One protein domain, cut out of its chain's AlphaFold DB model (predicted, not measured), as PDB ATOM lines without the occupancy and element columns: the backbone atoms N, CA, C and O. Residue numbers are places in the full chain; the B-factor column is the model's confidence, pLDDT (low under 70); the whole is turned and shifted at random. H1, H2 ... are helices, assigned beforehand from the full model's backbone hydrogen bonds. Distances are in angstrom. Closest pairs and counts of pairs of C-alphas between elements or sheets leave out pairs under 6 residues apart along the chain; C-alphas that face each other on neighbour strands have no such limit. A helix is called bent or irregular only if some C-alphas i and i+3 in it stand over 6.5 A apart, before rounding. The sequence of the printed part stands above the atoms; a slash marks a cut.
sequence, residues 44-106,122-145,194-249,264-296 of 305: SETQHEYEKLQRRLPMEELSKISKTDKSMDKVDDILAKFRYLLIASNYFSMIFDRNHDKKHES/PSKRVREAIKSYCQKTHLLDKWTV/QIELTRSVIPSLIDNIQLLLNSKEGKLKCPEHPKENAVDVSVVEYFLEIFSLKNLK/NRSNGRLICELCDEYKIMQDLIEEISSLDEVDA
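What this domain is: This is residues 44 to 106, 122 to 145, 194 to 249 and 264 to 296 of the 305 residues of the protein "CIDE-N domain-containing protein" of Megaselia scalaris (UniProt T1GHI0). One long helix, H3, runs through a compact body of helices, with the helical hairpin of H6 and H7 packed on it and H5 running across its last residues, 84 to 89. H8 lies side by side with H5, H1 folds along part of H3, and residues 98 to 106 stick out from the body as a tail. The printed part has 176 residues, with eight named helices, H1 to H8 in chain order, and no named strand; the class is all helix. It is compact, with a radius of gyration of the C-alphas of 17.1 A, and spans 58 by 36 by 31 A; without the tail it spans 44 by 33 by 31 A.

Where its parts are: H1 is residues 45 to 56, 16.2 A long, beginning at C-alpha 45 (162.710, 229.950, 193.628). H2 is residues 59 to 65. H3, residues 69 to 89, is 30.5 A long and ends at C-alpha 89 (157.230, 219.652, 192.346). H4 is residues 91 to 95. H5, residues 124 to 137, spans 20.1 A. H6, residues 197 to 214, spans 23.9 A and is irregular: C-alphas 199 and 202 are 7.0 A apart. H7 is residues 235 to 243. H8, residues 276 to 289, spans 19.8 A and ends at C-alpha 289 (159.431, 218.774, 173.050).

How they stand to each other: H3 is the hub, touching H1, H5, H6 and H7. H1 touches it with residues 46 to 50 alone, closest at the C-alphas of Thr 46 and Leu 86, 6.2 A, opposite ways at 35.1 degrees, only just a steep tilt. H5 and H3 touch at about perpendicular, 79 degrees, with the C-alphas of Ala 88 and Lys 131 closest at 4.7 A. H7 touches H3 at a steep tilt of 62 degrees, closest at the C-alphas of Phe 82 and Phe 239, 6.3 A. H6 touches H3 closest at the C-alphas of Ser 71 and Leu 213, 7.2 A. H6 and H7 form a helical hairpin at a shallow tilt of 18 degrees, with the C-alphas of Leu 197 and Ile 242 closest at 6.9 A. H5 and H8 touch, opposite ways at a shallow tilt of 24 degrees, closest at the C-alphas of Val 126 and Ile 288, 6.2 A. H2 and H6 only just touch, with 3 pairs of C-alphas within 8 A, the closest those of Ile 65 and Ile 206 at 7.7 A. H4 is close to but not clearly touching H1. Every O i to N i+4 pair is within hydrogen-bond range in H1, H2, H3, H5, H7 and H8; H6 has 12 of 14, and H4 has 0 of 1 beside 2 of 2 O i to N i+3 pairs.

The domain as a whole: The two farthest C-alphas, of Glu 105 and Lys 216, are 59.9 A apart. Three cuts leave C-alpha gaps of 27.1 A from 106 to 122, 17.7 A from 145 to 194 and 14.1 A from 249 to 264. The link from H6 to H7, 20 residues, is long. The model's mean pLDDT over the printed part is 77.7; residues 44 to 72, 90 to 106, 122, 217 to 218 and 292 to 296 are under 70.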
ATOM      1  N   SER A  44     163.282 232.737 189.595       63.00
ATOM      2  CA  SER A  44     162.329 231.994 190.410       63.00
ATOM      3  C   SER A  44     163.022 231.217 191.533       63.00
ATOM      4  O   SER A  44     164.206 230.891 191.462       63.00
ATOM      5  N   GLU A  45     162.264 230.846 192.558       63.31
ATOM      6  CA  GLU A  45     162.710 229.950 193.628       63.31
ATOM      7  C   GLU A  45     163.215 228.606 193.076       63.31
ATOM      8  O   GLU A  45     164.211 228.065 193.556       63.31
ATOM      9  N   THR A  46     162.559 228.098 192.028       58.84
ATOM     10  CA  THR A  46     162.974 226.888 191.306       58.84
ATOM     11  C   THR A  46     164.358 227.061 190.675       58.84
ATOM     12  O   THR A  46     165.217 226.186 190.804       58.84
ATOM     13  N   GLN A  47     164.594 228.213 190.043       61.53
ATOM     14  CA  GLN A  47     165.886 228.552 189.450       61.53
ATOM     15  C   GLN A  47     166.973 228.693 190.523       61.53
ATOM     16  O   GLN A  47     168.083 228.195 190.346       61.53
ATOM     17  N   HIS A  48     166.655 229.294 191.672       65.94
ATOM     18  CA  HIS A  48     167.597 229.440 192.787       65.94
ATOM     19  C   HIS A  48     168.057 228.096 193.361       65.94
ATOM     20  O   HIS A  48     169.248 227.904 193.607       65.94
ATOM     21  N   GLU A  49     167.144 227.142 193.565       62.84
ATOM     22  CA  GLU A  49     167.510 225.802 194.048       62.84
ATOM     23  C   GLU A  49     168.294 225.007 193.007       62.84
ATOM     24  O   GLU A  49     169.258 224.319 193.354       62.84
ATOM     25  N   TYR A  50     167.955 225.163 191.727       62.97
ATOM     26  CA  TYR A  50     168.746 224.607 190.639       62.97
ATOM     27  C   TYR A  50     170.178 225.176 190.620       62.97
ATOM     28  O   TYR A  50     171.141 224.412 190.585       62.97
ATOM     29  N   GLU A  51     170.351 226.495 190.737       63.78
ATOM     30  CA  GLU A  51     171.670 227.146 190.790       63.78
ATOM     31  C   GLU A  51     172.461 226.760 192.048       63.78
ATOM     32  O   GLU A  51     173.684 226.606 192.006       63.78
ATOM     33  N   LYS A  52     171.793 226.599 193.198       65.62
ATOM     34  CA  LYS A  52     172.427 226.050 194.404       65.62
ATOM     35  C   LYS A  52     172.876 224.618 194.175       65.62
ATOM     36  O   LYS A  52     173.965 224.275 194.627       65.62
ATOM     37  N   LEU A  53     172.076 223.789 193.502       61.91
ATOM     38  CA  LEU A  53     172.494 222.440 193.144       61.91
ATOM     39  C   LEU A  53     173.706 222.498 192.215       61.91
ATOM     40  O   LEU A  53     174.681 221.834 192.522       61.91
ATOM     41  N   GLN A  54     173.711 223.323 191.168       59.84
ATOM     42  CA  GLN A  54     174.886 223.493 190.301       59.84
ATOM     43  C   GLN A  54     176.141 223.912 191.081       59.84
ATOM     44  O   GLN A  54     177.223 223.406 190.812       59.84
ATOM     45  N   ARG A  55     176.003 224.796 192.079       60.94
ATOM     46  CA  ARG A  55     177.115 225.240 192.940       60.94
ATOM     47  C   ARG A  55     177.565 224.194 193.967       60.94
ATOM     48  O   ARG A  55     178.732 224.183 194.352       60.94
ATOM     49  N   ARG A  56     176.640 223.374 194.482       56.50
ATOM     50  CA  ARG A  56     176.886 222.345 195.517       56.50
ATOM     51  C   ARG A  56     177.277 220.999 194.931       56.50
ATOM     52  O   ARG A  56     177.967 220.234 195.603       56.50
ATOM     53  N   LEU A  57     176.835 220.710 193.712       56.97
ATOM     54  CA  LEU A  57     177.486 219.750 192.847       56.97
ATOM     55  C   LEU A  57     178.918 220.255 192.717       56.97
ATOM     56  O   LEU A  57     179.123 221.390 192.288       56.97
ATOM     57  N   PRO A  58     179.909 219.492 193.184       51.31
ATOM     58  CA  PRO A  58     181.280 219.942 193.129       51.31
ATOM     59  C   PRO A  58     181.657 220.078 191.653       51.31
ATOM     60  O   PRO A  58     182.025 219.098 191.018       51.31
ATOM     61  N   MET A  59     181.563 221.288 191.094       44.28
ATOM     62  CA  MET A  59     181.986 221.593 189.723       44.28
ATOM     63  C   MET A  59     183.470 221.251 189.530       44.28
ATOM     64  O   MET A  59     183.884 220.887 188.436       44.28
ATOM     65  N   GLU A  60     184.267 221.244 190.604       45.84
ATOM     66  CA  GLU A  60     185.635 220.708 190.618       45.84
ATOM     67  C   GLU A  60     185.721 219.172 190.525       45.84
ATOM     68  O   GLU A  60     186.734 218.656 190.067       45.84
ATOM     69  N   GLU A  61     184.716 218.411 190.968       50.22
ATOM     70  CA  GLU A  61     184.663 216.958 190.741       50.22
ATOM     71  C   GLU A  61     183.981 216.623 189.417       50.22
ATOM     72  O   GLU A  61     184.490 215.765 188.704       50.22
ATOM     73  N   LEU A  62     182.938 217.355 189.007       47.09
ATOM     74  CA  LEU A  62     182.348 217.251 187.668       47.09
ATOM     75  C   LEU A  62     183.358 217.615 186.564       47.09
ATOM     76  O   LEU A  62     183.471 216.906 185.569       47.09
ATOM     77  N   SER A  63     184.198 218.632 186.764       43.59
ATOM     78  CA  SER A  63     185.311 218.937 185.848       43.59
ATOM     79  C   SER A  63     186.441 217.898 185.892       43.59
ATOM     80  O   SER A  63     187.179 217.769 184.920       43.59
ATOM     81  N   LYS A  64     186.559 217.086 186.956       48.00
ATOM     82  CA  LYS A  64     187.432 215.889 186.975       48.00
ATOM     83  C   LYS A  64     186.806 214.687 186.250       48.00
ATOM     84  O   LYS A  64     187.554 213.824 185.783       48.00
ATOM     85  N   ILE A  65     185.472 214.628 186.137       50.31
ATOM     86  CA  ILE A  65     184.731 213.705 185.249       50.31
ATOM     87  C   ILE A  65     184.891 214.130 183.781       50.31
ATOM     88  O   ILE A  65     184.926 213.277 182.891       50.31
ATOM     89  N   SER A  66     185.027 215.435 183.532       51.59
ATOM     90  CA  SER A  66     185.254 216.029 182.214       51.59
ATOM     91  C   SER A  66     186.637 215.670 181.659       51.59
ATOM     92  O   SER A  66     187.640 216.352 181.858       51.59
ATOM     93  N   LYS A  67     186.702 214.540 180.952       51.47
ATOM     94  CA  LYS A  67     187.795 214.240 180.013       51.47
ATOM     95  C   LYS A  67     187.312 214.152 178.561       51.47
ATOM     96  O   LYS A  67     188.145 213.997 177.672       51.47
ATOM     97  N   THR A  68     185.996 214.227 178.320       56.31
ATOM     98  CA  THR A  68     185.358 214.059 177.002       56.31
ATOM     99  C   THR A  68     184.022 214.806 176.929       56.31
ATOM    100  O   THR A  68     183.230 214.675 177.863       56.31
ATOM    101  N   ASP A  69     183.730 215.468 175.804       63.78
ATOM    102  CA  ASP A  69     182.492 216.242 175.561       63.78
ATOM    103  C   ASP A  69     181.205 215.460 175.898       63.78
ATOM    104  O   ASP A  69     180.330 215.958 176.594       63.78
ATOM    105  N   LYS A  70     181.157 214.160 175.570       69.19
ATOM    106  CA  LYS A  70     179.997 213.280 175.827       69.19
ATOM    107  C   LYS A  70     179.573 213.163 177.297       69.19
ATOM    108  O   LYS A  70     178.425 212.828 177.581       69.19
ATOM    109  N   SER A  71     180.505 213.344 178.235       66.94
ATOM    110  CA  SER A  71     180.192 213.286 179.668       66.94
ATOM    111  C   SER A  71     179.452 214.532 180.128       66.94
ATOM    112  O   SER A  71     178.571 214.421 180.979       66.94
ATOM    113  N   MET A  72     179.804 215.687 179.562       67.06
ATOM    114  CA  MET A  72     179.138 216.955 179.847       67.06
ATOM    115  C   MET A  72     177.710 216.919 179.315       67.06
ATOM    116  O   MET A  72     176.788 217.097 180.104       67.06
ATOM    117  N   ASP A  73     177.526 216.484 178.064       78.69
ATOM    118  CA  ASP A  73     176.200 216.342 177.449       78.69
ATOM    119  C   ASP A  73     175.244 215.505 178.314       78.69
ATOM    120  O   ASP A  73     174.068 215.832 178.477       78.69
ATOM    121  N   LYS A  74     175.746 214.412 178.913       83.44
ATOM    122  CA  LYS A  74     174.910 213.537 179.744       83.44
ATOM    123  C   LYS A  74     174.574 214.146 181.105       83.44
ATOM    124  O   LYS A  74     173.478 213.920 181.616       83.44
ATOM    125  N   VAL A  75     175.504 214.878 181.709       77.88
ATOM    126  CA  VAL A  75     175.247 215.602 182.961       77.88
ATOM    127  C   VAL A  75     174.230 216.714 182.718       77.88
ATOM    128  O   VAL A  75     173.286 216.840 183.496       77.88
ATOM    129  N   ASP A  76     174.370 217.453 181.621       77.00
ATOM    130  CA  ASP A  76     173.457 218.531 181.249       77.00
ATOM    131  C   ASP A  76     172.045 218.001 180.960       77.00
ATOM    132  O   ASP A  76     171.071 218.556 181.469       77.00
ATOM    133  N   ASP A  77     171.922 216.856 180.279       84.44
ATOM    134  CA  ASP A  77     170.651 216.134 180.105       84.44
ATOM    135  C   ASP A  77     169.979 215.794 181.452       84.44
ATOM    136  O   ASP A  77     168.787 216.038 181.656       84.44
ATOM    137  N   ILE A  78     170.738 215.272 182.420       86.12
ATOM    138  CA  ILE A  78     170.208 214.932 183.752       86.12
ATOM    139  C   ILE A  78     169.797 216.195 184.517       86.12
ATOM    140  O   ILE A  78     168.736 216.226 185.146       86.12
ATOM    141  N   LEU A  79     170.608 217.251 184.451       79.75
ATOM    142  CA  LEU A  79     170.309 218.534 185.077       79.75
ATOM    143  C   LEU A  79     169.063 219.191 184.479       79.75
ATOM    144  O   LEU A  79     168.248 219.730 185.230       79.75
ATOM    145  N   ALA A  80     168.875 219.116 183.162       80.56
ATOM    146  CA  ALA A  80     167.666 219.586 182.496       80.56
ATOM    147  C   ALA A  80     166.429 218.821 182.993       80.56
ATOM    148  O   ALA A  80     165.432 219.433 183.380       80.56
ATOM    149  N   LYS A  81     166.520 217.489 183.112       87.12
ATOM    150  CA  LYS A  81     165.450 216.662 183.692       87.12
ATOM    151  C   LYS A  81     165.145 217.034 185.148       87.12
ATOM    152  O   LYS A  81     163.976 217.114 185.521       87.12
ATOM    153  N   PHE A  82     166.159 217.325 185.968       85.50
ATOM    154  CA  PHE A  82     165.946 217.827 187.332       85.50
ATOM    155  C   PHE A  82     165.204 219.162 187.352       85.50
ATOM    156  O   PHE A  82     164.327 219.337 188.197       85.50
ATOM    157  N   ARG A  83     165.497 220.086 186.424       78.94
ATOM    158  CA  ARG A  83     164.744 221.347 186.316       78.94
ATOM    159  C   ARG A  83     163.258 221.088 186.070       78.94
ATOM    160  O   ARG A  83     162.432 221.675 186.764       78.94
ATOM    161  N   TYR A  84     162.909 220.194 185.141       83.94
ATOM    162  CA  TYR A  84     161.504 219.847 184.879       83.94
ATOM    163  C   TYR A  84     160.812 219.286 186.116       83.94
ATOM    164  O   TYR A  84     159.712 219.711 186.467       83.94
ATOM    165  N   LEU A  85     161.487 218.386 186.828       84.38
ATOM    166  CA  LEU A  85     160.948 217.819 188.055       84.38
ATOM    167  C   LEU A  85     160.798 218.880 189.157       84.38
ATOM    168  O   LEU A  85     159.776 218.871 189.830       84.38
ATOM    169  N   LEU A  86     161.721 219.839 189.314       79.75
ATOM    170  CA  LEU A  86     161.562 220.951 190.268       79.75
ATOM    171  C   LEU A  86     160.351 221.842 189.938       79.75
ATOM    172  O   LEU A  86     159.613 222.242 190.840       79.75
ATOM    173  N   ILE A  87     160.120 222.122 188.653       77.94
ATOM    174  CA  ILE A  87     158.956 222.896 188.188       77.94
ATOM    175  C   ILE A  87     157.653 222.172 188.536       77.94
ATOM    176  O   ILE A  87     156.704 222.800 189.010       77.94
ATOM    177  N   ALA A  88     157.604 220.857 188.304       78.62
ATOM    178  CA  ALA A  88     156.447 220.030 188.633       78.62
ATOM    179  C   ALA A  88     156.181 219.983 190.139       78.62
ATOM    180  O   ALA A  88     155.035 220.028 190.583       78.62
ATOM    181  N   SER A  89     157.259 219.874 190.911       70.31
ATOM    182  CA  SER A  89     157.230 219.652 192.346       70.31
ATOM    183  C   SER A  89     156.808 220.919 193.104       70.31
ATOM    184  O   SER A  89     156.164 220.836 194.148       70.31
ATOM    185  N   ASN A  90     157.115 222.108 192.570       67.12
ATOM    186  CA  ASN A  90     156.901 223.373 193.272       67.12
ATOM    187  C   ASN A  90     157.540 223.316 194.678       67.12
ATOM    188  O   ASN A  90     156.893 223.605 195.682       67.12
ATOM    189  N   TYR A  91     158.805 222.874 194.721       62.38
ATOM    190  CA  TYR A  91     159.606 222.471 195.891       62.38
ATOM    191  C   TYR A  91     159.277 223.181 197.220       62.38
ATOM    192  O   TYR A  91     159.054 222.527 198.236       62.38
ATOM    193  N   PHE A  92     159.181 224.513 197.243       55.56
ATOM    194  CA  PHE A  92     158.877 225.254 198.474       55.56
ATOM    195  C   PHE A  92     157.415 225.197 198.915       55.56
ATOM    196  O   PHE A  92     157.146 225.262 200.111       55.56
ATOM    197  N   SER A  93     156.476 225.050 197.983       54.94
ATOM    198  CA  SER A  93     155.066 224.809 198.311       54.94
ATOM    199  C   SER A  93     154.844 223.428 198.929       54.94
ATOM    200  O   SER A  93     153.809 223.203 199.544       54.94
ATOM    201  N   MET A  94     155.814 222.511 198.808       55.91
ATOM    202  CA  MET A  94     155.819 221.271 199.589       55.91
ATOM    203  C   MET A  94     156.228 221.505 201.037       55.91
ATOM    204  O   MET A  94     155.778 220.819 201.936       55.91
ATOM    205  N   ILE A  95     157.138 222.443 201.278       60.31
ATOM    206  CA  ILE A  95     157.691 222.655 202.616       60.31
ATOM    207  C   ILE A  95     156.734 223.528 203.430       60.31
ATOM    208  O   ILE A  95     156.558 223.279 204.615       60.31
ATOM    209  N   PHE A  96     156.083 224.505 202.800       63.34
ATOM    210  CA  PHE A  96     155.222 225.478 203.465       63.34
ATOM    211  C   PHE A  96     153.814 225.462 202.879       63.34
ATOM    212  O   PHE A  96     153.650 225.641 201.671       63.34
ATOM    213  N   ASP A  97     152.799 225.376 203.740       64.75
ATOM    214  CA  ASP A  97     151.438 225.702 203.337       64.75
ATOM    215  C   ASP A  97     151.353 227.194 202.984       64.75
ATOM    216  O   ASP A  97     151.455 228.086 203.835       64.75
ATOM    217  N   ARG A  98     151.202 227.470 201.688       59.62
ATOM    218  CA  ARG A  98     151.034 228.826 201.160       59.62
ATOM    219  C   ARG A  98     149.618 229.350 201.347       59.62
ATOM    220  O   ARG A  98     149.425 230.548 201.176       59.62
ATOM    221  N   ASN A  99     148.661 228.521 201.737       58.41
ATOM    222  CA  ASN A  99     147.276 228.924 201.957       58.41
ATOM    223  C   ASN A  99     146.976 229.268 203.423       58.41
ATOM    224  O   ASN A  99     145.857 229.671 203.718       58.41
ATOM    225  N   HIS A 100     147.956 229.168 204.328       58.72
ATOM    226  CA  HIS A 100     147.744 229.429 205.751       58.72
ATOM    227  C   HIS A 100     147.359 230.898 206.040       58.72
ATOM    228  O   HIS A 100     148.026 231.826 205.574       58.72
ATOM    229  N   ASP A 101     146.306 231.119 206.837       54.00
ATOM    230  CA  ASP A 101     145.651 232.429 207.023       54.00
ATOM    231  C   ASP A 101     146.493 233.472 207.782       54.00
ATOM    232  O   ASP A 101     146.319 234.681 207.602       54.00
ATOM    233  N   LYS A 102     147.410 233.035 208.656       53.38
ATOM    234  CA  LYS A 102     148.280 233.930 209.440       53.38
ATOM    235  C   LYS A 102     149.582 234.184 208.695       53.38
ATOM    236  O   LYS A 102     150.350 233.258 208.457       53.38
ATOM    237  N   LYS A 103     149.857 235.441 208.344       51.59
ATOM    238  CA  LYS A 103     151.107 235.833 207.678       51.59
ATOM    239  C   LYS A 103     151.680 237.093 208.300       51.59
ATOM    240  O   LYS A 103     150.939 238.006 208.659       51.59
ATOM    241  N   HIS A 104     153.003 237.127 208.427       47.12
ATOM    242  CA  HIS A 104     153.730 238.323 208.858       47.12
ATOM    243  C   HIS A 104     153.623 239.400 207.790       47.12
ATOM    244  O   HIS A 104     153.628 239.084 206.601       47.12
ATOM    245  N   GLU A 105     153.573 240.667 208.205       40.94
ATOM    246  CA  GLU A 105     153.740 241.781 207.272       40.94
ATOM    247  C   GLU A 105     155.028 241.583 206.467       40.94
ATOM    248  O   GLU A 105     156.105 241.331 207.025       40.94
ATOM    249  N   SER A 106     154.912 241.691 205.144       38.41
ATOM    250  CA  SER A 106     156.044 241.630 204.231       38.41
ATOM    251  C   SER A 106     156.997 242.781 204.546       38.41
ATOM    252  O   SER A 106     156.730 243.939 204.217       38.41
ATOM    253  N   PRO A 122     161.021 229.127 182.040       65.31
ATOM    254  CA  PRO A 122     160.335 228.463 180.934       65.31
ATOM    255  C   PRO A 122     158.955 229.076 180.675       65.31
ATOM    256  O   PRO A 122     158.323 229.642 181.575       65.31
ATOM    257  N   SER A 123     158.447 228.923 179.449       70.88
ATOM    258  CA  SER A 123     157.149 229.489 179.069       70.88
ATOM    259  C   SER A 123     156.009 228.952 179.948       70.88
ATOM    260  O   SER A 123     156.090 227.883 180.562       70.88
ATOM    261  N   LYS A 124     154.910 229.713 180.060       72.00
ATOM    262  CA  LYS A 124     153.715 229.285 180.815       72.00
ATOM    263  C   LYS A 124     153.182 227.937 180.318       72.00
ATOM    264  O   LYS A 124     152.871 227.080 181.139       72.00
ATOM    265  N   ARG A 125     153.177 227.726 179.000       75.31
ATOM    266  CA  ARG A 125     152.730 226.478 178.366       75.31
ATOM    267  C   ARG A 125     153.582 225.281 178.767       75.31
ATOM    268  O   ARG A 125     153.030 224.273 179.193       75.31
ATOM    269  N   VAL A 126     154.910 225.410 178.700       79.12
ATOM    270  CA  VAL A 126     155.836 224.340 179.109       79.12
ATOM    271  C   VAL A 126     155.618 223.970 180.578       79.12
ATOM    272  O   VAL A 126     155.543 222.795 180.929       79.12
ATOM    273  N   ARG A 127     155.437 224.964 181.452       76.75
ATOM    274  CA  ARG A 127     155.197 224.724 182.884       76.75
ATOM    275  C   ARG A 127     153.859 224.054 183.164       76.75
ATOM    276  O   ARG A 127     153.799 223.171 184.016       76.75
ATOM    277  N   GLU A 128     152.796 224.460 182.477       81.44
ATOM    278  CA  GLU A 128     151.483 223.821 182.591       81.44
ATOM    279  C   GLU A 128     151.521 222.369 182.102       81.44
ATOM    280  O   GLU A 128     150.980 221.499 182.781       81.44
ATOM    281  N   ALA A 129     152.219 222.090 180.997       84.81
ATOM    282  CA  ALA A 129     152.410 220.730 180.496       84.81
ATOM    283  C   ALA A 129     153.150 219.847 181.514       84.81
ATOM    284  O   ALA A 129     152.651 218.783 181.881       84.81
ATOM    285  N   ILE A 130     154.271 220.338 182.060       84.56
ATOM    286  CA  ILE A 130     155.035 219.660 183.121       84.56
ATOM    287  C   ILE A 130     154.142 219.353 184.332       84.56
ATOM    288  O   ILE A 130     154.067 218.207 184.782       84.56
ATOM    289  N   LYS A 131     153.442 220.366 184.861       82.75
ATOM    290  CA  LYS A 131     152.580 220.217 186.045       82.75
ATOM    291  C   LYS A 131     151.440 219.227 185.783       82.75
ATOM    292  O   LYS A 131     151.216 218.335 186.597       82.75
ATOM    293  N   SER A 132     150.762 219.348 184.641       86.00
ATOM    294  CA  SER A 132     149.658 218.469 184.235       86.00
ATOM    295  C   SER A 132     150.107 217.011 184.107       86.00
ATOM    296  O   SER A 132     149.467 216.103 184.644       86.00
ATOM    297  N   TYR A 133     151.251 216.776 183.461       86.88
ATOM    298  CA  TYR A 133     151.794 215.435 183.276       86.88
ATOM    299  C   TYR A 133     152.186 214.779 184.609       86.88
ATOM    300  O   TYR A 133     151.810 213.633 184.882       86.88
ATOM    301  N   CYS A 134     152.896 215.504 185.478       83.56
ATOM    302  CA  CYS A 134     153.299 214.976 186.781       83.56
ATOM    303  C   CYS A 134     152.101 214.697 187.700       83.56
ATOM    304  O   CYS A 134     152.112 213.686 188.400       83.56
ATOM    305  N   GLN A 135     151.050 215.524 187.647       83.19
ATOM    306  CA  GLN A 135     149.792 215.268 188.360       83.19
ATOM    307  C   GLN A 135     149.083 214.015 187.834       83.19
ATOM    308  O   GLN A 135     148.639 213.181 188.615       83.19
ATOM    309  N   LYS A 136     149.010 213.842 186.509       86.31
ATOM    310  CA  LYS A 136     148.390 212.666 185.876       86.31
ATOM    311  C   LYS A 136     149.112 211.358 186.221       86.31
ATOM    312  O   LYS A 136     148.473 210.314 186.328       86.31
ATOM    313  N   THR A 137     150.435 211.402 186.348       83.31
ATOM    314  CA  THR A 137     151.273 210.224 186.634       83.31
ATOM    315  C   THR A 137     151.471 209.966 188.124       83.31
ATOM    316  O   THR A 137     152.030 208.929 188.481       83.31
ATOM    317  N   HIS A 138     151.015 210.875 188.996       83.25
ATOM    318  CA  HIS A 138     151.245 210.831 190.442       83.25
ATOM    319  C   HIS A 138     152.734 210.659 190.810       83.25
ATOM    320  O   HIS A 138     153.070 210.064 191.837       83.25
ATOM    321  N   LEU A 139     153.642 211.149 189.953       80.81
ATOM    322  CA  LEU A 139     155.081 210.858 190.015       80.81
ATOM    323  C   LEU A 139     155.713 211.312 191.336       80.81
ATOM    324  O   LEU A 139     156.573 210.630 191.895       80.81
ATOM    325  N   LEU A 140     155.289 212.479 191.826       81.56
ATOM    326  CA  LEU A 140     155.868 213.137 192.996       81.56
ATOM    327  C   LEU A 140     154.920 213.164 194.200       81.56
ATOM    328  O   LEU A 140     155.361 213.510 195.295       81.56
ATOM    329  N   ASP A 141     153.655 212.770 194.038       79.25
ATOM    330  CA  ASP A 141     152.576 212.950 195.020       79.25
ATOM    331  C   ASP A 141     152.935 212.438 196.412       79.25
ATOM    332  O   ASP A 141     152.735 213.126 197.409       79.25
ATOM    333  N   LYS A 142     153.548 211.250 196.486       78.25
ATOM    334  CA  LYS A 142     153.951 210.635 197.759       78.25
ATOM    335  C   LYS A 142     154.889 211.526 198.583       78.25
ATOM    336  O   LYS A 142     154.896 211.436 199.809       78.25
ATOM    337  N   TRP A 143     155.705 212.334 197.915       77.12
ATOM    338  CA  TRP A 143     156.741 213.165 198.527       77.12
ATOM    339  C   TRP A 143     156.417 214.660 198.460       77.12
ATOM    340  O   TRP A 143     157.197 215.470 198.954       77.12
ATOM    341  N   THR A 144     155.258 214.998 197.888       72.00
ATOM    342  CA  THR A 144     154.710 216.348 197.737       72.00
ATOM    343  C   THR A 144     153.680 216.584 198.835       72.00
ATOM    344  O   THR A 144     152.478 216.604 198.591       72.00
ATOM    345  N   VAL A 145     154.151 216.693 200.078       73.94
ATOM    346  CA  VAL A 145     153.289 216.886 201.255       73.94
ATOM    347  C   VAL A 145     153.766 218.073 202.077       73.94
ATOM    348  O   VAL A 145     154.970 218.210 202.277       73.94
ATOM    349  N   GLN A 194     169.149 212.278 204.888       89.50
ATOM    350  CA  GLN A 194     169.387 210.999 205.577       89.50
ATOM    351  C   GLN A 194     170.428 210.121 204.863       89.50
ATOM    352  O   GLN A 194     171.212 209.428 205.511       89.50
ATOM    353  N   ILE A 195     170.471 210.188 203.537       90.56
ATOM    354  CA  ILE A 195     171.538 209.722 202.656       90.56
ATOM    355  C   ILE A 195     172.332 210.966 202.256       90.56
ATOM    356  O   ILE A 195     171.802 211.857 201.592       90.56
ATOM    357  N   GLU A 196     173.594 211.048 202.676       87.19
ATOM    358  CA  GLU A 196     174.411 212.251 202.496       87.19
ATOM    359  C   GLU A 196     174.653 212.564 201.009       87.19
ATOM    360  O   GLU A 196     175.157 211.724 200.255       87.19
ATOM    361  N   LEU A 197     174.372 213.807 200.599       83.88
ATOM    362  CA  LEU A 197     174.516 214.242 199.207       83.88
ATOM    363  C   LEU A 197     175.941 214.077 198.677       83.88
ATOM    364  O   LEU A 197     176.167 213.364 197.704       83.88
ATOM    365  N   THR A 198     176.910 214.722 199.323       81.19
ATOM    366  CA  THR A 198     178.300 214.788 198.842       81.19
ATOM    367  C   THR A 198     179.082 213.504 199.083       81.19
ATOM    368  O   THR A 198     180.084 213.269 198.420       81.19
ATOM    369  N   ARG A 199     178.643 212.663 200.025       83.62
ATOM    370  CA  ARG A 199     179.334 211.415 200.376       83.62
ATOM    371  C   ARG A 199     178.719 210.175 199.739       83.62
ATOM    372  O   ARG A 199     179.400 209.156 199.679       83.62
ATOM    373  N   SER A 200     177.466 210.236 199.280       89.06
ATOM    374  CA  SER A 200     176.807 209.080 198.674       89.06
ATOM    375  C   SER A 200     176.017 209.386 197.405       89.06
ATOM    376  O   SER A 200     176.307 208.751 196.395       89.06
ATOM    377  N   VAL A 201     175.051 210.309 197.427       89.69
ATOM    378  CA  VAL A 201     174.139 210.526 196.281       89.69
ATOM    379  C   VAL A 201     174.895 211.011 195.046       89.69
ATOM    380  O   VAL A 201     174.818 210.395 193.985       89.69
ATOM    381  N   ILE A 202     175.687 212.074 195.197       84.12
ATOM    382  CA  ILE A 202     176.454 212.673 194.102       84.12
ATOM    383  C   ILE A 202     177.540 211.706 193.595       84.12
ATOM    384  O   ILE A 202     177.557 211.453 192.391       84.12
ATOM    385  N   PRO A 203     178.391 211.091 194.450       86.44
ATOM    386  CA  PRO A 203     179.344 210.082 193.985       86.44
ATOM    387  C   PRO A 203     178.687 208.914 193.236       86.44
ATOM    388  O   PRO A 203     179.174 208.514 192.185       86.44
ATOM    389  N   SER A 204     177.545 208.407 193.718       92.38
ATOM    390  CA  SER A 204     176.812 207.327 193.044       92.38
ATOM    391  C   SER A 204     176.333 207.726 191.645       92.38
ATOM    392  O   SER A 204     176.472 206.940 190.706       92.38
ATOM    393  N   LEU A 205     175.783 208.936 191.497       89.88
ATOM    394  CA  LEU A 205     175.351 209.467 190.202       89.88
ATOM    395  C   LEU A 205     176.522 209.529 189.221       89.88
ATOM    396  O   LEU A 205     176.418 209.053 188.091       89.88
ATOM    397  N   ILE A 206     177.649 210.064 189.684       84.31
ATOM    398  CA  ILE A 206     178.881 210.182 188.905       84.31
ATOM    399  C   ILE A 206     179.377 208.805 188.455       84.31
ATOM    400  O   ILE A 206     179.637 208.609 187.265       84.31
ATOM    401  N   ASP A 207     179.467 207.848 189.377       88.38
ATOM    402  CA  ASP A 207     179.936 206.493 189.088       88.38
ATOM    403  C   ASP A 207     179.049 205.813 188.034       88.38
ATOM    404  O   ASP A 207     179.552 205.217 187.080       88.38
ATOM    405  N   ASN A 208     177.724 205.948 188.143       92.44
ATOM    406  CA  ASN A 208     176.791 205.364 187.179       92.44
ATOM    407  C   ASN A 208     176.874 206.029 185.794       92.44
ATOM    408  O   ASN A 208     176.858 205.318 184.788       92.44
ATOM    409  N   ILE A 209     177.037 207.357 185.716       88.44
ATOM    410  CA  ILE A 209     177.277 208.057 184.441       88.44
ATOM    411  C   ILE A 209     178.581 207.559 183.803       88.44
ATOM    412  O   ILE A 209     178.609 207.217 182.620       88.44
ATOM    413  N   GLN A 210     179.660 207.452 184.583       84.94
ATOM    414  CA  GLN A 210     180.943 206.954 184.084       84.94
ATOM    415  C   GLN A 210     180.850 205.510 183.594       84.94
ATOM    416  O   GLN A 210     181.435 205.177 182.560       84.94
ATOM    417  N   LEU A 211     180.127 204.646 184.309       88.62
ATOM    418  CA  LEU A 211     179.881 203.280 183.865       88.62
ATOM    419  C   LEU A 211     179.149 203.280 182.523       88.62
ATOM    420  O   LEU A 211     179.601 202.590 181.606       88.62
ATOM    421  N   LEU A 212     178.075 204.064 182.391       88.81
ATOM    422  CA  LEU A 212     177.272 204.159 181.170       88.81
ATOM    423  C   LEU A 212     178.130 204.552 179.957       88.81
ATOM    424  O   LEU A 212     178.076 203.890 178.924       88.81
ATOM    425  N   LEU A 213     178.968 205.581 180.106       84.69
ATOM    426  CA  LEU A 213     179.770 206.149 179.016       84.69
ATOM    427  C   LEU A 213     180.992 205.301 178.641       84.69
ATOM    428  O   LEU A 213     181.360 205.227 177.469       84.69
ATOM    429  N   ASN A 214     181.637 204.665 179.622       82.62
ATOM    430  CA  ASN A 214     182.854 203.879 179.392       82.62
ATOM    431  C   ASN A 214     182.569 202.423 179.000       82.62
ATOM    432  O   ASN A 214     183.472 201.691 178.579       82.62
ATOM    433  N   SER A 215     181.329 201.969 179.161       80.00
ATOM    434  CA  SER A 215     180.952 200.608 178.803       80.00
ATOM    435  C   SER A 215     180.771 200.466 177.299       80.00
ATOM    436  O   SER A 215     180.192 201.313 176.630       80.00
ATOM    437  N   LYS A 216     181.233 199.338 176.751       70.69
ATOM    438  CA  LYS A 216     180.849 198.958 175.385       70.69
ATOM    439  C   LYS A 216     179.336 198.734 175.353       70.69
ATOM    440  O   LYS A 216     178.822 198.070 176.260       70.69
ATOM    441  N   GLU A 217     178.675 199.240 174.312       65.44
ATOM    442  CA  GLU A 217     177.239 199.054 174.076       65.44
ATOM    443  C   GLU A 217     176.814 197.607 174.373       65.44
ATOM    444  O   GLU A 217     177.439 196.640 173.928       65.44
ATOM    445  N   GLY A 218     175.776 197.463 175.197       64.25
ATOM    446  CA  GLY A 218     175.156 196.177 175.510       64.25
ATOM    447  C   GLY A 218     175.801 195.324 176.611       64.25
ATOM    448  O   GLY A 218     175.420 194.162 176.774       64.25
ATOM    449  N   LYS A 219     176.772 195.851 177.373       81.94
ATOM    450  CA  LYS A 219     177.394 195.110 178.493       81.94
ATOM    451  C   LYS A 219     176.811 195.401 179.869       81.94
ATOM    452  O   LYS A 219     176.801 194.503 180.710       81.94
ATOM    453  N   LEU A 220     176.364 196.627 180.117       91.44
ATOM    454  CA  LEU A 220     175.745 196.974 181.390       91.44
ATOM    455  C   LEU A 220     174.311 196.479 181.409       91.44
ATOM    456  O   LEU A 220     173.566 196.712 180.461       91.44
ATOM    457  N   LYS A 221     173.937 195.797 182.488       93.62
ATOM    458  CA  LYS A 221     172.591 195.268 182.678       93.62
ATOM    459  C   LYS A 221     171.818 196.132 183.653       93.62
ATOM    460  O   LYS A 221     172.374 196.590 184.649       93.62
ATOM    461  N   CYS A 222     170.539 196.322 183.364       95.19
ATOM    462  CA  CYS A 222     169.631 196.930 184.320       95.19
ATOM    463  C   CYS A 222     169.474 195.993 185.537       95.19
ATOM    464  O   CYS A 222     169.200 194.806 185.345       95.19
ATOM    465  N   PRO A 223     169.620 196.485 186.781       94.00
ATOM    466  CA  PRO A 223     169.441 195.665 187.979       94.00
ATOM    467  C   PRO A 223     168.017 195.110 188.132       94.00
ATOM    468  O   PRO A 223     167.844 194.012 188.652       94.00
ATOM    469  N   GLU A 224     167.008 195.846 187.659       94.19
ATOM    470  CA  GLU A 224     165.594 195.440 187.715       94.19
ATOM    471  C   GLU A 224     165.194 194.535 186.551       94.19
ATOM    472  O   GLU A 224     164.363 193.641 186.705       94.19
ATOM    473  N   HIS A 225     165.836 194.721 185.397       95.88
ATOM    474  CA  HIS A 225     165.603 193.948 184.182       95.88
ATOM    475  C   HIS A 225     166.921 193.324 183.693       95.88
ATOM    476  O   HIS A 225     167.487 193.786 182.702       95.88
ATOM    477  N   PRO A 226     167.422 192.240 184.322       93.06
ATOM    478  CA  PRO A 226     168.784 191.734 184.085       93.06
ATOM    479  C   PRO A 226     169.072 191.254 182.656       93.06
ATOM    480  O   PRO A 226     170.227 191.044 182.282       93.06
ATOM    481  N   LYS A 227     168.023 191.022 181.860       93.88
ATOM    482  CA  LYS A 227     168.139 190.650 180.445       93.88
ATOM    483  C   LYS A 227     168.420 191.867 179.562       93.88
ATOM    484  O   LYS A 227     169.158 191.742 178.583       93.88
ATOM    485  N   GLU A 228     167.928 193.030 179.968       95.31
ATOM    486  CA  GLU A 228     168.009 194.272 179.217       95.31
ATOM    487  C   GLU A 228     169.297 195.032 179.497       95.31
ATOM    488  O   GLU A 228     169.892 194.953 180.579       95.31
ATOM    489  N   ASN A 229     169.732 195.783 178.492       94.31
ATOM    490  CA  ASN A 229     170.884 196.654 178.625       94.31
ATOM    491  C   ASN A 229     170.473 197.960 179.297       94.31
ATOM    492  O   ASN A 229     169.399 198.493 179.026       94.31
ATOM    493  N   ALA A 230     171.333 198.472 180.170       94.94
ATOM    494  CA  ALA A 230     171.159 199.808 180.707       94.94
ATOM    495  C   ALA A 230     171.366 200.850 179.600       94.94
ATOM    496  O   ALA A 230     172.325 200.746 178.831       94.94
ATOM    497  N   VAL A 231     170.477 201.838 179.551       93.25
ATOM    498  CA  VAL A 231     170.503 202.948 178.586       93.25
ATOM    499  C   VAL A 231     170.584 204.310 179.275       93.25
ATOM    500  O   VAL A 231     170.988 205.285 178.649       93.25
ATOM    501  N   ASP A 232     170.243 204.383 180.564       94.25
ATOM    502  CA  ASP A 232     170.279 205.623 181.341       94.25
ATOM    503  C   ASP A 232     170.541 205.348 182.835       94.25
ATOM    504  O   ASP A 232     170.696 204.200 183.263       94.25
ATOM    505  N   VAL A 233     170.590 206.410 183.633       95.00
ATOM    506  CA  VAL A 233     170.576 206.392 185.097       95.00
ATOM    507  C   VAL A 233     169.166 206.674 185.631       95.00
ATOM    508  O   VAL A 233     168.332 207.259 184.945       95.00
ATOM    509  N   SER A 234     168.893 206.283 186.874       96.12
ATOM    510  CA  SER A 234     167.634 206.549 187.581       96.12
ATOM    511  C   SER A 234     167.506 208.017 188.007       96.12
ATOM    512  O   SER A 234     167.760 208.374 189.160       96.12
ATOM    513  N   VAL A 235     167.154 208.881 187.054       93.75
ATOM    514  CA  VAL A 235     167.008 210.333 187.240       93.75
ATOM    515  C   VAL A 235     165.995 210.697 188.332       93.75
ATOM    516  O   VAL A 235     166.308 211.502 189.202       93.75
ATOM    517  N   VAL A 236     164.799 210.113 188.334       92.75
ATOM    518  CA  VAL A 236     163.776 210.361 189.365       92.75
ATOM    519  C   VAL A 236     164.265 209.895 190.735       92.75
ATOM    520  O   VAL A 236     164.054 210.598 191.718       92.75
ATOM    521  N   GLU A 237     164.956 208.757 190.831       94.94
ATOM    522  CA  GLU A 237     165.521 208.292 192.106       94.94
ATOM    523  C   GLU A 237     166.508 209.313 192.685       94.94
ATOM    524  O   GLU A 237     166.347 209.746 193.828       94.94
ATOM    525  N   TYR A 238     167.474 209.765 191.880       93.19
ATOM    526  CA  TYR A 238     168.424 210.796 192.304       93.19
ATOM    527  C   TYR A 238     167.726 212.112 192.640       93.19
ATOM    528  O   TYR A 238     168.049 212.737 193.648       93.19
ATOM    529  N   PHE A 239     166.737 212.519 191.844       90.62
ATOM    530  CA  PHE A 239     165.938 213.707 192.123       90.62
ATOM    531  C   PHE A 239     165.263 213.617 193.497       90.62
ATOM    532  O   PHE A 239     165.364 214.545 194.299       90.62
ATOM    533  N   LEU A 240     164.617 212.490 193.804       90.00
ATOM    534  CA  LEU A 240     163.933 212.288 195.079       90.00
ATOM    535  C   LEU A 240     164.912 212.252 196.258       90.00
ATOM    536  O   LEU A 240     164.588 212.772 197.328       90.00
ATOM    537  N   GLU A 241     166.103 211.682 196.082       90.88
ATOM    538  CA  GLU A 241     167.146 211.696 197.111       90.88
ATOM    539  C   GLU A 241     167.727 213.096 197.361       90.88
ATOM    540  O   GLU A 241     168.189 213.376 198.470       90.88
ATOM    541  N   ILE A 242     167.686 213.992 196.370       86.12
ATOM    542  CA  ILE A 242     168.218 215.354 196.492       86.12
ATOM    543  C   ILE A 242     167.161 216.336 197.010       86.12
ATOM    544  O   ILE A 242     167.454 217.121 197.915       86.12
ATOM    545  N   PHE A 243     165.949 216.288 196.458       83.69
ATOM    546  CA  PHE A 243     164.966 217.373 196.541       83.69
ATOM    547  C   PHE A 243     163.641 216.986 197.192       83.69
ATOM    548  O   PHE A 243     162.683 217.750 197.120       83.69
ATOM    549  N   SER A 244     163.526 215.806 197.798       85.12
ATOM    550  CA  SER A 244     162.238 215.376 198.342       85.12
ATOM    551  C   SER A 244     162.330 214.836 199.759       85.12
ATOM    552  O   SER A 244     163.381 214.397 200.237       85.12
ATOM    553  N   LEU A 245     161.168 214.782 200.406       85.50
ATOM    554  CA  LEU A 245     160.985 214.181 201.725       85.50
ATOM    555  C   LEU A 245     161.247 212.669 201.751       85.50
ATOM    556  O   LEU A 245     161.250 212.071 202.823       85.50
ATOM    557  N   LYS A 246     161.532 212.041 200.600       88.50
ATOM    558  CA  LYS A 246     162.082 210.681 200.561       88.50
ATOM    559  C   LYS A 246     163.387 210.576 201.347       88.50
ATOM    560  O   LYS A 246     163.632 209.551 201.978       88.50
ATOM    561  N   ASN A 247     164.213 211.620 201.289       90.00
ATOM    562  CA  ASN A 247     165.534 211.638 201.909       90.00
ATOM    563  C   ASN A 247     165.761 212.839 202.843       90.00
ATOM    564  O   ASN A 247     166.787 212.907 203.513       90.00
ATOM    565  N   LEU A 248     164.829 213.787 202.909       87.81
ATOM    566  CA  LEU A 248     164.931 214.967 203.764       87.81
ATOM    567  C   LEU A 248     164.130 214.788 205.054       87.81
ATOM    568  O   LEU A 248     162.947 214.461 205.006       87.81
ATOM    569  N   LYS A 249     164.760 215.084 206.197       90.19
ATOM    570  CA  LYS A 249     164.064 215.292 207.472       90.19
ATOM    571  C   LYS A 249     164.156 216.742 207.917       90.19
ATOM    572  O   LYS A 249     165.247 217.295 207.992       90.19
ATOM    573  N   ASN A 264     174.015 204.515 205.261       84.06
ATOM    574  CA  ASN A 264     173.073 204.893 204.218       84.06
ATOM    575  C   ASN A 264     173.788 205.158 202.894       84.06
ATOM    576  O   ASN A 264     174.709 205.973 202.817       84.06
ATOM    577  N   ARG A 265     173.329 204.485 201.837       91.25
ATOM    578  CA  ARG A 265     173.804 204.691 200.470       91.25
ATOM    579  C   ARG A 265     172.652 205.064 199.553       91.25
ATOM    580  O   ARG A 265     171.520 204.658 199.788       91.25
ATOM    581  N   SER A 266     172.985 205.818 198.515       94.81
ATOM    582  CA  SER A 266     172.081 206.122 197.413       94.81
ATOM    583  C   SER A 266     171.536 204.843 196.783       94.81
ATOM    584  O   SER A 266     172.267 203.867 196.594       94.81
ATOM    585  N   ASN A 267     170.252 204.874 196.447       95.56
ATOM    586  CA  ASN A 267     169.539 203.849 195.690       95.56
ATOM    587  C   ASN A 267     169.602 204.106 194.178       95.56
ATOM    588  O   ASN A 267     169.012 203.359 193.388       95.56
ATOM    589  N   GLY A 268     170.302 205.164 193.773       96.00
ATOM    590  CA  GLY A 268     170.530 205.495 192.386       96.00
ATOM    591  C   GLY A 268     171.232 204.367 191.630       96.00
ATOM    592  O   GLY A 268     172.171 203.733 192.120       96.00
ATOM    593  N   ARG A 269     170.744 204.079 190.425       96.25
ATOM    594  CA  ARG A 269     171.117 202.894 189.647       96.25
ATOM    595  C   ARG A 269     171.063 203.155 188.148       96.25
ATOM    596  O   ARG A 269     170.525 204.154 187.684       96.25
ATOM    597  N   LEU A 270     171.604 202.212 187.387       96.19
ATOM    598  CA  LEU A 270     171.442 202.136 185.939       96.19
ATOM    599  C   LEU A 270     170.066 201.550 185.589       96.19
ATOM    600  O   LEU A 270     169.630 200.590 186.221       96.19
ATOM    601  N   ILE A 271     169.400 202.076 184.566       97.12
ATOM    602  CA  ILE A 271     168.050 201.665 184.152       97.12
ATOM    603  C   ILE A 271     167.983 201.358 182.651       97.12
ATOM    604  O   ILE A 271     168.827 201.812 181.876       97.12
ATOM    605  N   CYS A 272     166.999 200.553 182.241       96.19
ATOM    606  CA  CYS A 272     166.713 200.247 180.833       96.19
ATOM    607  C   CYS A 272     165.370 200.845 180.389       96.19
ATOM    608  O   CYS A 272     164.593 201.324 181.212       96.19
ATOM    609  N   GLU A 273     165.056 200.712 179.100       96.19
ATOM    610  CA  GLU A 273     163.805 201.189 178.490       96.19
ATOM    611  C   GLU A 273     162.530 200.574 179.092       96.19
ATOM    612  O   GLU A 273     161.441 201.132 178.973       96.19
ATOM    613  N   LEU A 274     162.643 199.421 179.760       96.75
ATOM    614  CA  LEU A 274     161.505 198.781 180.419       96.75
ATOM    615  C   LEU A 274     161.194 199.369 181.798       96.75
ATOM    616  O   LEU A 274     160.074 199.168 182.271       96.75
ATOM    617  N   CYS A 275     162.134 200.079 182.428       96.62
ATOM    618  CA  CYS A 275     161.917 200.705 183.731       96.62
ATOM    619  C   CYS A 275     160.823 201.772 183.646       96.62
ATOM    620  O   CYS A 275     160.848 202.630 182.765       96.62
ATOM    621  N   ASP A 276     159.890 201.745 184.596       93.44
ATOM    622  CA  ASP A 276     158.769 202.691 184.639       93.44
ATOM    623  C   ASP A 276     159.263 204.136 184.737       93.44
ATOM    624  O   ASP A 276     158.798 205.010 184.016       93.44
ATOM    625  N   GLU A 277     160.288 204.362 185.556       92.38
ATOM    626  CA  GLU A 277     160.963 205.651 185.690       92.38
ATOM    627  C   GLU A 277     161.533 206.170 184.362       92.38
ATOM    628  O   GLU A 277     161.426 207.361 184.074       92.38
ATOM    629  N   TYR A 278     162.106 205.286 183.537       94.94
ATOM    630  CA  TYR A 278     162.625 205.674 182.228       94.94
ATOM    631  C   TYR A 278     161.487 206.131 181.317       94.94
ATOM    632  O   TYR A 278     161.547 207.229 180.772       94.94
ATOM    633  N   LYS A 279     160.434 205.312 181.201       94.62
ATOM    634  CA  LYS A 279     159.265 205.604 180.358       94.62
ATOM    635  C   LYS A 279     158.603 206.915 180.758       94.62
ATOM    636  O   LYS A 279     158.402 207.769 179.911       94.62
ATOM    637  N   ILE A 280     158.359 207.111 182.056       91.56
ATOM    638  CA  ILE A 280     157.734 208.334 182.573       91.56
ATOM    639  C   ILE A 280     158.539 209.574 182.176       91.56
ATOM    640  O   ILE A 280     157.940 210.585 181.810       91.56
ATOM    641  N   MET A 281     159.871 209.503 182.254       91.75
ATOM    642  CA  MET A 281     160.739 210.616 181.875       91.75
ATOM    643  C   MET A 281     160.788 210.843 180.365       91.75
ATOM    644  O   MET A 281     160.817 212.000 179.958       91.75
ATOM    645  N   GLN A 282     160.796 209.787 179.547       92.31
ATOM    646  CA  GLN A 282     160.735 209.936 178.088       92.31
ATOM    647  C   GLN A 282     159.408 210.554 177.654       92.31
ATOM    648  O   GLN A 282     159.419 211.567 176.969       92.31
ATOM    649  N   ASP A 283     158.289 210.030 178.149       91.56
ATOM    650  CA  ASP A 283     156.949 210.554 177.882       91.56
ATOM    651  C   ASP A 283     156.831 212.041 178.290       91.56
ATOM    652  O   ASP A 283     156.268 212.847 177.554       91.56
ATOM    653  N   LEU A 284     157.408 212.438 179.438       89.12
ATOM    654  CA  LEU A 284     157.461 213.846 179.860       89.12
ATOM    655  C   LEU A 284     158.268 214.705 178.877       89.12
ATOM    656  O   LEU A 284     157.860 215.818 178.554       89.12
ATOM    657  N   ILE A 285     159.423 214.216 178.427       88.50
ATOM    658  CA  ILE A 285     160.280 214.941 177.483       88.50
ATOM    659  C   ILE A 285     159.591 215.066 176.128       88.50
ATOM    660  O   ILE A 285     159.602 216.152 175.564       88.50
ATOM    661  N   GLU A 286     158.955 214.008 175.629       88.94
ATOM    662  CA  GLU A 286     158.190 214.035 174.380       88.94
ATOM    663  C   GLU A 286     157.036 215.043 174.445       88.94
ATOM    664  O   GLU A 286     156.871 215.847 173.523       88.94
ATOM    665  N   GLU A 287     156.285 215.066 175.552       86.62
ATOM    666  CA  GLU A 287     155.216 216.043 175.785       86.62
ATOM    667  C   GLU A 287     155.768 217.476 175.742       86.62
ATOM    668  O   GLU A 287     155.208 218.338 175.066       86.62
ATOM    669  N   ILE A 288     156.899 217.727 176.409       83.88
ATOM    670  CA  ILE A 288     157.553 219.040 176.428       83.88
ATOM    671  C   ILE A 288     158.060 219.409 175.030       83.88
ATOM    672  O   ILE A 288     157.714 220.475 174.533       83.88
ATOM    673  N   SER A 289     158.835 218.543 174.374       82.44
ATOM    674  CA  SER A 289     159.431 218.774 173.050       82.44
ATOM    675  C   SER A 289     158.400 218.966 171.939       82.44
ATOM    676  O   SER A 289     158.716 219.581 170.926       82.44
ATOM    677  N   SER A 290     157.168 218.480 172.116       81.38
ATOM    678  CA  SER A 290     156.056 218.755 171.196       81.38
ATOM    679  C   SER A 290     155.596 220.221 171.207       81.38
ATOM    680  O   SER A 290     154.853 220.654 170.324       81.38
ATOM    681  N   LEU A 291     156.036 220.996 172.201       75.38
ATOM    682  CA  LEU A 291     155.819 222.428 172.299       75.38
ATOM    683  C   LEU A 291     157.025 223.112 171.633       75.38
ATOM    684  O   LEU A 291     158.116 223.098 172.196       75.38
ATOM    685  N   ASP A 292     156.837 223.727 170.458       57.84
ATOM    686  CA  ASP A 292     157.857 224.399 169.610       57.84
ATOM    687  C   ASP A 292     158.668 225.548 170.297       57.84
ATOM    688  O   ASP A 292     159.307 226.366 169.640       57.84
ATOM    689  N   GLU A 293     158.632 225.658 171.628       59.25
ATOM    690  CA  GLU A 293     159.217 226.718 172.462       59.25
ATOM    691  C   GLU A 293     160.413 226.234 173.320       59.25
ATOM    692  O   GLU A 293     161.029 227.028 174.032       59.25
ATOM    693  N   VAL A 294     160.752 224.940 173.278       54.53
ATOM    694  CA  VAL A 294     161.733 224.301 174.182       54.53
ATOM    695  C   VAL A 294     163.188 224.602 173.806       54.53
ATOM    696  O   VAL A 294     164.022 224.815 174.689       54.53
ATOM    697  N   ASP A 295     163.476 224.720 172.509       48.00
ATOM    698  CA  ASP A 295     164.826 224.991 171.999       48.00
ATOM    699  C   ASP A 295     165.365 226.355 172.454       48.00
ATOM    700  O   ASP A 295     166.551 226.479 172.731       48.00
ATOM    701  N   ALA A 296     164.524 227.381 172.603       48.38
ATOM    702  CA  ALA A 296     164.981 228.699 173.059       48.38
ATOM    703  C   ALA A 296     165.366 228.725 174.551       48.38
ATOM    704  O   ALA A 296     166.151 229.569 174.970       48.38
TER     705      ALA A 296